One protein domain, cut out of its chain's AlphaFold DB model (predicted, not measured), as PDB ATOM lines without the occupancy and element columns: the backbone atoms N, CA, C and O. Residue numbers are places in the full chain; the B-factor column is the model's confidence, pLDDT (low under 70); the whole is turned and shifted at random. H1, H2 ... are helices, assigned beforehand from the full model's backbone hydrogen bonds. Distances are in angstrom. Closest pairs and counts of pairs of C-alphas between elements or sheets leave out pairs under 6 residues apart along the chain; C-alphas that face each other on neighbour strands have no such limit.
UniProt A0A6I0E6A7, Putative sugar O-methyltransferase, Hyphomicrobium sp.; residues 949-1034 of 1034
ATOM      1  N   ARG A 949      25.951   1.228  40.491       83.06
ATOM      2  CA  ARG A 949      25.317   2.491  40.052       83.06
ATOM      3  C   ARG A 949      26.045   3.189  38.897       83.06
ATOM      4  O   ARG A 949      25.421   3.463  37.881       83.06
ATOM      5  N   ARG A 950      27.350   3.456  39.027       84.69
ATOM      6  CA  ARG A 950      28.129   4.164  37.988       84.69
ATOM      7  C   ARG A 950      28.254   3.364  36.691       84.69
ATOM      8  O   ARG A 950      28.292   3.951  35.617       84.69
ATOM      9  N   ALA A 951      28.358   2.041  36.786       85.25
ATOM     10  CA  ALA A 951      28.486   1.182  35.617       85.25
ATOM     11  C   ALA A 951      27.145   1.079  34.876       85.25
ATOM     12  O   ALA A 951      27.112   1.250  33.661       85.25
ATOM     13  N   GLN A 952      26.043   0.912  35.612       91.12
ATOM     14  CA  GLN A 952      24.697   0.920  35.047       91.12
ATOM     15  C   GLN A 952      24.337   2.278  34.430       91.12
ATOM     16  O   GLN A 952      23.815   2.303  33.323       91.12
ATOM     17  N   GLU A 953      24.647   3.404  35.086       90.31
ATOM     18  CA  GLU A 953      24.426   4.748  34.520       90.31
ATOM     19  C   GLU A 953      25.154   4.916  33.172       90.31
ATOM     20  O   GLU A 953      24.548   5.393  32.218       90.31
ATOM     21  N   LYS A 954      26.411   4.456  33.049       91.88
ATOM     22  CA  LYS A 954      27.147   4.493  31.770       91.88
ATOM     23  C   LYS A 954      26.452   3.688  30.670       91.88
ATOM     24  O   LYS A 954      26.316   4.192  29.562       91.88
ATOM     25  N   VAL A 955      25.990   2.475  30.978       93.44
ATOM     26  CA  VAL A 955      25.293   1.617  30.003       93.44
ATOM     27  C   VAL A 955      23.955   2.228  29.579       93.44
ATOM     28  O   VAL A 955      23.629   2.218  28.397       93.44
ATOM     29  N   LEU A 956      23.197   2.814  30.513       94.12
ATOM     30  CA  LEU A 956      21.941   3.499  30.195       94.12
ATOM     31  C   LEU A 956      22.160   4.724  29.295       94.12
ATOM     32  O   LEU A 956      21.367   4.942  28.383       94.12
ATOM     33  N   THR A 957      23.239   5.487  29.504       94.69
ATOM     34  CA  THR A 957      23.631   6.558  28.574       94.69
ATOM     35  C   THR A 957      23.941   5.982  27.192       94.69
ATOM     36  O   THR A 957      23.377   6.446  26.210       94.69
ATOM     37  N   SER A 958      24.731   4.906  27.114       94.75
ATOM     38  CA  SER A 958      25.055   4.260  25.835       94.75
ATOM     39  C   SER A 958      23.831   3.710  25.096       94.75
ATOM     40  O   SER A 958      23.805   3.755  23.871       94.75
ATOM     41  N   ILE A 959      22.802   3.231  25.804       94.31
ATOM     42  CA  ILE A 959      21.520   2.847  25.189       94.31
ATOM     43  C   ILE A 959      20.871   4.058  24.506       94.31
ATOM     44  O   ILE A 959      20.441   3.955  23.361       94.31
ATOM     45  N   LEU A 960      20.819   5.210  25.181       93.69
ATOM     46  CA  LEU A 960      20.241   6.433  24.616       93.69
ATOM     47  C   LEU A 960      21.067   6.972  23.440       93.69
ATOM     48  O   LEU A 960      20.481   7.405  22.448       93.69
ATOM     49  N   ASP A 961      22.397   6.897  23.518       93.56
ATOM     50  CA  ASP A 961      23.301   7.265  22.423       93.56
ATOM     51  C   ASP A 961      23.081   6.377  21.191       93.56
ATOM     52  O   ASP A 961      22.943   6.882  20.076       93.56
ATOM     53  N   VAL A 962      22.988   5.054  21.381       93.25
ATOM     54  CA  VAL A 962      22.722   4.103  20.290       93.25
ATOM     55  C   VAL A 962      21.350   4.364  19.675       93.25
ATOM     56  O   VAL A 962      21.252   4.452  18.451       93.25
ATOM     57  N   LEU A 963      20.305   4.561  20.482       92.56
ATOM     58  CA  LEU A 963      18.962   4.878  19.980       92.56
ATOM     59  C   LEU A 963      18.923   6.185  19.175       92.56
ATOM     60  O   LEU A 963      18.174   6.279  18.211       92.56
ATOM     61  N   LYS A 964      19.725   7.185  19.552       91.12
ATOM     62  CA  LYS A 964      19.815   8.476  18.852       91.12
ATOM     63  C   LYS A 964      20.795   8.496  17.686       91.12
ATOM     64  O   LYS A 964      20.893   9.516  17.003       91.12
ATOM     65  N   SER A 965      21.539   7.418  17.472       91.06
ATOM     66  CA  SER A 965      22.452   7.344  16.340       91.06
ATOM     67  C   SER A 965      21.673   7.417  15.016       91.06
ATOM     68  O   SER A 965      20.550   6.914  14.943       91.06
ATOM     69  N   PRO A 966      22.254   7.999  13.949       88.00
ATOM     70  CA  PRO A 966      21.594   8.086  12.644       88.00
ATOM     71  C   PRO A 966      21.110   6.732  12.105       88.00
ATOM     72  O   PRO A 966      20.079   6.668  11.446       88.00
ATOM     73  N   GLN A 967      21.815   5.646  12.436       87.12
ATOM     74  CA  GLN A 967      21.466   4.280  12.038       87.12
ATOM     75  C   GLN A 967      20.139   3.790  12.640       87.12
ATOM     76  O   GLN A 967      19.536   2.875  12.093       87.12
ATOM     77  N   ASN A 968      19.683   4.379  13.751       91.81
ATOM     78  CA  ASN A 968      18.445   4.008  14.442       91.81
ATOM     79  C   ASN A 968      17.353   5.091  14.339       91.81
ATOM     80  O   ASN A 968      16.399   5.082  15.119       91.81
ATOM     81  N   ALA A 969      17.473   6.024  13.387       88.25
ATOM     82  CA  ALA A 969      16.492   7.090  13.173       88.25
ATOM     83  C   ALA A 969      15.093   6.568  12.781       88.25
ATOM     84  O   ALA A 969      14.095   7.217  13.081       88.25
ATOM     85  N   ASP A 970      15.024   5.389  12.164       86.81
ATOM     86  CA  ASP A 970      13.804   4.680  11.773       86.81
ATOM     87  C   ASP A 970      12.983   4.190  12.980       86.81
ATOM     88  O   ASP A 970      11.758   4.313  13.005       86.81
ATOM     89  N   VAL A 971      13.654   3.694  14.022       89.81
ATOM     90  CA  VAL A 971      13.016   3.136  15.230       89.81
ATOM     91  C   VAL A 971      12.985   4.109  16.412       89.81
ATOM     92  O   VAL A 971      12.200   3.937  17.347       89.81
ATOM     93  N   LEU A 972      13.789   5.174  16.385       90.06
ATOM     94  CA  LEU A 972      13.834   6.199  17.431       90.06
ATOM     95  C   LEU A 972      12.449   6.802  17.771       90.06
ATOM     96  O   LEU A 972      12.130   6.895  18.966       90.06
ATOM     97  N   PRO A 973      11.582   7.163  16.798       88.69
ATOM     98  CA  PRO A 973      10.253   7.699  17.090       88.69
ATOM     99  C   PRO A 973       9.372   6.736  17.885       88.69
ATOM    100  O   PRO A 973       8.490   7.177  18.626       88.69
ATOM    101  N   PHE A 974       9.581   5.424  17.747       87.75
ATOM    102  CA  PHE A 974       8.866   4.426  18.534       87.75
ATOM    103  C   PHE A 974       9.290   4.490  20.006       87.75
ATOM    104  O   PHE A 974       8.437   4.686  20.868       87.75
ATOM    105  N   PHE A 975      10.591   4.483  20.310       87.25
ATOM    106  CA  PHE A 975      11.089   4.627  21.689       87.25
ATOM    107  C   PHE A 975      10.726   5.979  22.331       87.25
ATOM    108  O   PHE A 975      10.538   6.067  23.546       87.25
ATOM    109  N   GLN A 976      10.587   7.043  21.534       82.50
ATOM    110  CA  GLN A 976      10.132   8.351  22.015       82.50
ATOM    111  C   GLN A 976       8.624   8.399  22.317       82.50
ATOM    112  O   GLN A 976       8.203   9.148  23.205       82.50
ATOM    113  N   ARG A 977       7.803   7.642  21.578       81.38
ATOM    114  CA  ARG A 977       6.344   7.554  21.774       81.38
ATOM    115  C   ARG A 977       5.938   6.469  22.768       81.38
ATOM    116  O   ARG A 977       4.885   6.588  23.384       81.38
ATOM    117  N   CYS A 978       6.791   5.469  22.967       80.44
ATOM    118  CA  CYS A 978       6.578   4.331  23.850       80.44
ATOM    119  C   CYS A 978       7.516   4.396  25.072       80.44
ATOM    120  O   CYS A 978       8.483   3.637  25.182       80.44
ATOM    121  N   PRO A 979       7.265   5.309  26.029       76.19
ATOM    122  CA  PRO A 979       8.133   5.449  27.184       76.19
ATOM    123  C   PRO A 979       8.133   4.213  28.099       76.19
ATOM    124  O   PRO A 979       9.089   4.029  28.853       76.19
ATOM    125  N   SER A 980       7.130   3.331  28.010       78.25
ATOM    126  CA  SER A 980       7.061   2.093  28.794       78.25
ATOM    127  C   SER A 980       8.249   1.154  28.550       78.25
ATOM    128  O   SER A 980       8.702   0.508  29.493       78.25
ATOM    129  N   LEU A 981       8.844   1.151  27.357       78.44
ATOM    130  CA  LEU A 981       9.993   0.295  27.043       78.44
ATOM    131  C   LEU A 981      11.273   0.669  27.782       78.44
ATOM    132  O   LEU A 981      12.055  -0.200  28.136       78.44
ATOM    133  N   LEU A 982      11.490   1.951  28.068       84.44
ATOM    134  CA  LEU A 982      12.625   2.367  28.899       84.44
ATOM    135  C   LEU A 982      12.241   2.445  30.385       84.44
ATOM    136  O   LEU A 982      13.101   2.646  31.245       84.44
ATOM    137  N   SER A 983      10.958   2.241  30.709       73.69
ATOM    138  CA  SER A 983      10.469   2.250  32.088       73.69
ATOM    139  C   SER A 983      10.915   1.029  32.896       73.69
ATOM    140  O   SER A 983      10.950   1.113  34.123       73.69
ATOM    141  N   LEU A 984      11.367  -0.048  32.239       75.06
ATOM    142  CA  LEU A 984      11.973  -1.217  32.895       75.06
ATOM    143  C   LEU A 984      13.251  -0.869  33.680       75.06
ATOM    144  O   LEU A 984      13.617  -1.545  34.638       75.06
ATOM    145  N   PHE A 985      13.900   0.243  33.334       84.69
ATOM    146  CA  PHE A 985      15.044   0.789  34.065       84.69
ATOM    147  C   PHE A 985      14.630   1.733  35.216       84.69
ATOM    148  O   PHE A 985      15.480   2.218  35.972       84.69
ATOM    149  N   GLY A 986      13.332   2.020  35.354       80.56
ATOM    150  CA  GLY A 986      12.745   2.864  36.392       80.56
ATOM    151  C   GLY A 986      13.308   4.288  36.437       80.56
ATOM    152  O   GLY A 986      13.784   4.846  35.446       80.56
ATOM    153  N   MET A 987      13.324   4.876  37.637       80.94
ATOM    154  CA  MET A 987      13.862   6.227  37.863       80.94
ATOM    155  C   MET A 987      15.359   6.358  37.539       80.94
ATOM    156  O   MET A 987      15.842   7.477  37.358       80.94
ATOM    157  N   LYS A 988      16.102   5.246  37.407       84.25
ATOM    158  CA  LYS A 988      17.506   5.289  36.965       84.25
ATOM    159  C   LYS A 988      17.615   5.799  35.527       84.25
ATOM    160  O   LYS A 988      18.520   6.584  35.258       84.25
ATOM    161  N   MET A 989      16.691   5.436  34.633       88.88
ATOM    162  CA  MET A 989      16.657   5.971  33.263       88.88
ATOM    163  C   MET A 989      16.341   7.463  33.251       88.88
ATOM    164  O   MET A 989      17.052   8.232  32.618       88.88
ATOM    165  N   VAL A 990      15.337   7.888  34.022       80.69
ATOM    166  CA  VAL A 990      14.976   9.307  34.165       80.69
ATOM    167  C   VAL A 990      16.177  10.117  34.664       80.69
ATOM    168  O   VAL A 990      16.566  11.106  34.048       80.69
ATOM    169  N   SER A 991      16.819   9.659  35.744       80.69
ATOM    170  CA  SER A 991      18.015  10.298  36.306       80.69
ATOM    171  C   SER A 991      19.169  10.342  35.302       80.69
ATOM    172  O   SER A 991      19.830  11.370  35.181       80.69
ATOM    173  N   THR A 992      19.398   9.257  34.559       85.44
ATOM    174  CA  THR A 992      20.479   9.172  33.565       85.44
ATOM    175  C   THR A 992      20.227  10.106  32.383       85.44
ATOM    176  O   THR A 992      21.122  10.857  32.003       85.44
ATOM    177  N   ALA A 993      19.004  10.141  31.853       84.44
ATOM    178  CA  ALA A 993      18.618  11.011  30.743       84.44
ATOM    179  C   ALA A 993      18.741  12.507  31.095       84.44
ATOM    180  O   ALA A 993      19.145  13.300  30.252       84.44
ATOM    181  N   PHE A 994      18.468  12.890  32.352       79.44
ATOM    182  CA  PHE A 994      18.670  14.266  32.835       79.44
ATOM    183  C   PHE A 994      20.128  14.613  33.175       79.44
ATOM    184  O   PHE A 994      20.490  15.788  33.179       79.44
ATOM    185  N   LYS A 995      20.965  13.620  33.503       75.06
ATOM    186  CA  LYS A 995      22.411  13.806  33.729       75.06
ATOM    187  C   LYS A 995      23.222  13.820  32.426       75.06
ATOM    188  O   LYS A 995      24.378  14.230  32.456       75.06
ATOM    189  N   SER A 996      22.634  13.360  31.325       74.25
ATOM    190  CA  SER A 996      23.223  13.297  29.982       74.25
ATOM    191  C   SER A 996      22.558  14.316  29.045       74.25
ATOM    192  O   SER A 996      21.617  15.009  29.429       74.25
ATOM    193  N   ALA A 997      23.021  14.423  27.798       77.06
ATOM    194  CA  ALA A 997      22.461  15.330  26.788       77.06
ATOM    195  C   ALA A 997      21.106  14.850  26.205       77.06
ATOM    196  O   ALA A 997      20.755  15.170  25.069       77.06
ATOM    197  N   HIS A 998      20.329  14.054  26.948       83.56
ATOM    198  CA  HIS A 998      19.110  13.397  26.465       83.56
ATOM    199  C   HIS A 998      17.851  13.851  27.218       83.56
ATOM    200  O   HIS A 998      16.996  13.054  27.610       83.56
ATOM    201  N   PHE A 999      17.737  15.166  27.401       75.25
ATOM    202  CA  PHE A 999      16.650  15.816  28.135       75.25
ATOM    203  C   PHE A 999      15.250  15.491  27.595       75.25
ATOM    204  O   PHE A 999      14.310  15.357  28.375       75.25
ATOM    205  N   ASP A1000      15.103  15.328  26.282       76.88
ATOM    206  CA  ASP A1000      13.858  14.939  25.610       76.88
ATOM    207  C   ASP A1000      13.329  13.584  26.104       76.88
ATOM    208  O   ASP A1000      12.149  13.468  26.453       76.88
ATOM    209  N   PHE A1001      14.204  12.580  26.221       78.94
ATOM    210  CA  PHE A1001      13.863  11.286  26.808       78.94
ATOM    211  C   PHE A1001      13.539  11.423  28.294       78.94
ATOM    212  O   PHE A1001      12.536  10.876  28.750       78.94
ATOM    213  N   GLY A1002      14.324  12.207  29.040       76.56
ATOM    214  CA  GLY A1002      14.090  12.453  30.466       76.56
ATOM    215  C   GLY A1002      12.707  13.048  30.747       76.56
ATOM    216  O   GLY A1002      11.978  12.547  31.605       76.56
ATOM    217  N   VAL A1003      12.300  14.066  29.982       73.75
ATOM    218  CA  VAL A1003      10.985  14.717  30.107       73.75
ATOM    219  C   VAL A1003       9.851  13.765  29.741       73.75
ATOM    220  O   VAL A1003       8.856  13.710  30.461       73.75
ATOM    221  N   ARG A1004       9.981  12.995  28.654       77.38
ATOM    222  CA  ARG A1004       8.947  12.038  28.221       77.38
ATOM    223  C   ARG A1004       8.778  10.894  29.219       77.38
ATOM    224  O   ARG A1004       7.649  10.581  29.590       77.38
ATOM    225  N   GLN A1005       9.881  10.340  29.719       78.44
ATOM    226  CA  GLN A1005       9.866   9.320  30.768       78.44
ATOM    227  C   GLN A1005       9.259   9.861  32.065       78.44
ATOM    228  O   GLN A1005       8.379   9.233  32.646       78.44
ATOM    229  N   MET A1006       9.650  11.066  32.490       76.31
ATOM    230  CA  MET A1006       9.072  11.705  33.673       76.31
ATOM    231  C   MET A1006       7.569  11.960  33.501       76.31
ATOM    232  O   MET A1006       6.793  11.646  34.399       76.31
ATOM    233  N   ARG A1007       7.130  12.476  32.344       73.81
ATOM    234  CA  ARG A1007       5.704  12.661  32.026       73.81
ATOM    235  C   ARG A1007       4.941  11.347  32.061       73.81
ATOM    236  O   ARG A1007       3.837  11.339  32.581       73.81
ATOM    237  N   TYR A1008       5.522  10.262  31.560       76.75
ATOM    238  CA  TYR A1008       4.923   8.933  31.627       76.75
ATOM    239  C   TYR A1008       4.748   8.446  33.074       76.75
ATOM    240  O   TYR A1008       3.660   8.018  33.455       76.75
ATOM    241  N   PHE A1009       5.768   8.589  33.925       73.44
ATOM    242  CA  PHE A1009       5.637   8.257  35.350       73.44
ATOM    243  C   PHE A1009       4.612   9.156  36.065       73.44
ATOM    244  O   PHE A1009       3.807   8.672  36.862       73.44
ATOM    245  N   LEU A1010       4.589  10.456  35.753       69.31
ATOM    246  CA  LEU A1010       3.634  11.416  36.313       69.31
ATOM    247  C   LEU A1010       2.206  11.201  35.807       69.31
ATOM    248  O   LEU A1010       1.279  11.370  36.589       69.31
ATOM    249  N   SER A1011       2.001  10.815  34.547       68.94
ATOM    250  CA  SER A1011       0.675  10.566  33.976       68.94
ATOM    251  C   SER A1011       0.084   9.270  34.509       68.94
ATOM    252  O   SER A1011      -1.069   9.275  34.927       68.94
ATOM    253  N   ARG A1012       0.873   8.190  34.626       68.25
ATOM    254  CA  ARG A1012       0.420   6.959  35.299       68.25
ATOM    255  C   ARG A1012       0.001   7.235  36.738       68.25
ATOM    256  O   ARG A1012      -1.016   6.723  37.193       68.25
ATOM    257  N   ARG A1013       0.733   8.107  37.426       63.62
ATOM    258  CA  ARG A1013       0.421   8.551  38.785       63.62
ATOM    259  C   ARG A1013      -0.785   9.491  38.864       63.62
ATOM    260  O   ARG A1013      -1.604   9.375  39.767       63.62
ATOM    261  N   TYR A1014      -0.911  10.441  37.944       52.06
ATOM    262  CA  TYR A1014      -2.037  11.371  37.892       52.06
ATOM    263  C   TYR A1014      -3.331  10.632  37.564       52.06
ATOM    264  O   TYR A1014      -4.324  10.810  38.262       52.06
ATOM    265  N   ASN A1015      -3.298   9.743  36.571       53.41
ATOM    266  CA  ASN A1015      -4.409   8.856  36.244       53.41
ATOM    267  C   ASN A1015      -4.733   7.951  37.434       53.41
ATOM    268  O   ASN A1015      -5.912   7.777  37.749       53.41
ATOM    269  N   SER A1016      -3.717   7.483  38.180       54.16
ATOM    270  CA  SER A1016      -3.985   6.687  39.375       54.16
ATOM    271  C   SER A1016      -4.754   7.455  40.454       54.16
ATOM    272  O   SER A1016      -5.728   6.952  41.021       54.16
ATOM    273  N   ILE A1017      -4.379   8.720  40.658       53.44
ATOM    274  CA  ILE A1017      -5.012   9.652  41.596       53.44
ATOM    275  C   ILE A1017      -6.402  10.103  41.111       53.44
ATOM    276  O   ILE A1017      -7.322  10.219  41.922       53.44
ATOM    277  N   GLN A1018      -6.596  10.362  39.814       47.25
ATOM    278  CA  GLN A1018      -7.883  10.798  39.256       47.25
ATOM    279  C   GLN A1018      -8.926   9.689  39.283       47.25
ATOM    280  O   GLN A1018     -10.079   9.932  39.639       47.25
ATOM    281  N   GLU A1019      -8.526   8.455  38.994       46.69
ATOM    282  CA  GLU A1019      -9.402   7.298  39.153       46.69
ATOM    283  C   GLU A1019      -9.773   7.074  40.625       46.69
ATOM    284  O   GLU A1019     -10.928   6.765  40.920       46.69
ATOM    285  N   ALA A1020      -8.856   7.335  41.567       50.94
ATOM    286  CA  ALA A1020      -9.166   7.337  42.999       50.94
ATOM    287  C   ALA A1020     -10.172   8.445  43.386       50.94
ATOM    288  O   ALA A1020     -11.077   8.224  44.193       50.94
ATOM    289  N   ARG A1021     -10.056   9.646  42.800       49.22
ATOM    290  CA  ARG A1021     -10.952  10.791  43.062       49.22
ATOM    291  C   ARG A1021     -12.345  10.613  42.457       49.22
ATOM    292  O   ARG A1021     -13.328  10.881  43.146       49.22
ATOM    293  N   ARG A1022     -12.445  10.120  41.218       51.94
ATOM    294  CA  ARG A1022     -13.723   9.797  40.551       51.94
ATOM    295  C   ARG A1022     -14.492   8.725  41.320       51.94
ATOM    296  O   ARG A1022     -15.689   8.879  41.545       51.94
ATOM    297  N   ALA A1023     -13.784   7.717  41.834       47.56
ATOM    298  CA  ALA A1023     -14.358   6.715  42.731       47.56
ATOM    299  C   ALA A1023     -14.988   7.337  43.988       47.56
ATOM    300  O   ALA A1023     -16.069   6.941  44.416       47.56
ATOM    301  N   LYS A1024     -14.315   8.340  44.564       50.19
ATOM    302  CA  LYS A1024     -14.724   9.006  45.805       50.19
ATOM    303  C   LYS A1024     -15.875  10.002  45.608       50.19
ATOM    304  O   LYS A1024     -16.710  10.152  46.495       50.19
ATOM    305  N   ALA A1025     -15.948  10.664  44.450       45.06
ATOM    306  CA  ALA A1025     -17.052  11.555  44.083       45.06
ATOM    307  C   ALA A1025     -18.346  10.778  43.780       45.06
ATOM    308  O   ALA A1025     -19.411  11.142  44.281       45.06
ATOM    309  N   ALA A1026     -18.240   9.652  43.064       47.19
ATOM    310  CA  ALA A1026     -19.364   8.749  42.806       47.19
ATOM    311  C   ALA A1026     -19.969   8.171  44.103       47.19
ATOM    312  O   ALA A1026     -21.180   7.980  44.197       47.19
ATOM    313  N   ALA A1027     -19.147   7.966  45.138       45.59
ATOM    314  CA  ALA A1027     -19.602   7.520  46.455       45.59
ATOM    315  C   ALA A1027     -20.353   8.604  47.263       45.59
ATOM    316  O   ALA A1027     -21.176   8.268  48.113       45.59
ATOM    317  N   ARG A1028     -20.111   9.900  47.005       43.97
ATOM    318  CA  ARG A1028     -20.778  11.019  47.708       43.97
ATOM    319  C   ARG A1028     -22.132  11.399  47.103       43.97
ATOM    320  O   ARG A1028     -23.044  11.711  47.861       43.97
ATOM    321  N   GLY A1029     -22.299  11.306  45.781       40.84
ATOM    322  CA  GLY A1029     -23.576  11.609  45.110       40.84
ATOM    323  C   GLY A1029     -24.732  10.679  45.508       40.84
ATOM    324  O   GLY A1029     -25.880  11.105  45.554       40.84
ATOM    325  N   LYS A1030     -24.434   9.433  45.904       45.31
ATOM    326  CA  LYS A1030     -25.436   8.451  46.361       45.31
ATOM    327  C   LYS A1030     -25.962   8.681  47.794       45.31
ATOM    328  O   LYS A1030     -26.862   7.963  48.209       45.31
ATOM    329  N   ARG A1031     -25.431   9.646  48.563       44.88
ATOM    330  CA  ARG A1031     -25.882   9.950  49.945       44.88
ATOM    331  C   ARG A1031     -26.875  11.120  50.054       44.88
ATOM    332  O   ARG A1031     -27.281  11.441  51.163       44.88
ATOM    333  N   HIS A1032     -27.255  11.771  48.952       39.91
ATOM    334  CA  HIS A1032     -28.163  12.934  48.975       39.91
ATOM    335  C   HIS A1032     -29.523  12.716  48.296       39.91
ATOM    336  O   HIS A1032     -30.290  13.665  48.195       39.91
ATOM    337  N   HIS A1033     -29.845  11.497  47.858       38.53
ATOM    338  CA  HIS A1033     -31.181  11.119  47.355       38.53
ATOM    339  C   HIS A1033     -31.720   9.862  48.069       38.53
ATOM    340  O   HIS A1033     -32.366   9.020  47.453       38.53
ATOM    341  N   GLY A1034     -31.394   9.708  49.355       37.03
ATOM    342  CA  GLY A1034     -31.981   8.700  50.238       37.03
ATOM    343  C   GLY A1034     -32.804   9.380  51.309       37.03
ATOM    344  O   GLY A1034     -32.235  10.318  51.916       37.03
TER     345      GLY A1034
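AT A GLANCE: This is residues 949 to 1034 of the 1034 residues of the protein "Putative sugar O-methyltransferase" of Hyphomicrobium sp. (UniProt A0A6I0E6A7). One long helix, H5, begins inside a small compact body of helices and runs out of it as a straight arm; residues 1010 to 1034 stick out, of which 1010 to 1029 belong to H5. In the body the first part of H5 folds back along H4 as a helical hairpin, H1 packs on H4 at the end away from the arm, and the short helices H2 and H3 lie along the chain's way from H1 to H4. The printed part has 86 residues with five named helices, in the order H1, H2, H3, H4, H5, and no named strand; its class is all helix. The whole is extended, with a radius of gyration of the C-alphas of 18.7 A and spans of 65 by 30 by 17 A, the length made by the arm.

IN THESE COORDINATES: H5, the longest helix, holds residues 999 to 1029 and measures 43.9 A from C-alpha 999 at (16.650, 15.816, 28.135) to C-alpha 1029 at (-23.576, 11.609, 45.110). H4 is residues 987 to 995, 12.1 A long. H1 is residues 949 to 964, 22.7 A long, and begins with C-alpha 949 at (25.317, 2.491, 40.052). H2 is residues 972 to 977, 8.8 A long, and H3 is residues 980 to 983, 4.7 A long.

HOW THE PARTS SIT: H4 and H5 form a hairpin: they touch, with a steep tilt of 44 degrees, opposite ways, and their closest C-alphas, those of Ala 993 and Gly 1002, are 4.8 A apart. H5 touches H4 with residues 999 to 1006 alone. H5 touches H3 with residues 1005 to 1008 alone, the closest C-alphas being those of Ser 983 and Gln 1005, 7.2 A apart. H1 touches H4 with residues 953 to 960 alone; the closest C-alphas, of Glu 953 and Thr 992, are 6.0 A apart, and the lines are only just about perpendicular, at 70.4 degrees. H2 is close to H5 but not clearly touching, with the C-alphas of Gln 976 and Phe 1001 closest at 6.7 A. H1 and H5 are apart, but only just, at 8.3 A. Each O i to N i+4 pair is within hydrogen-bond range in H1, H2, H4 and H5; H3 is too short for such a pair.

THE WHOLE: The C-alphas of Gln 967 and Gly 1034, the two farthest apart, are 65.8 A from each other. Without the free stretches, residues 965 to 970 and 1010 to 1034, the body of 55 residues spans 27 by 22 by 18 A. The printed part has no cut and no long link. Residues 1010 to 1034 have pLDDT under 70, and the mean of the printed part is 74.2.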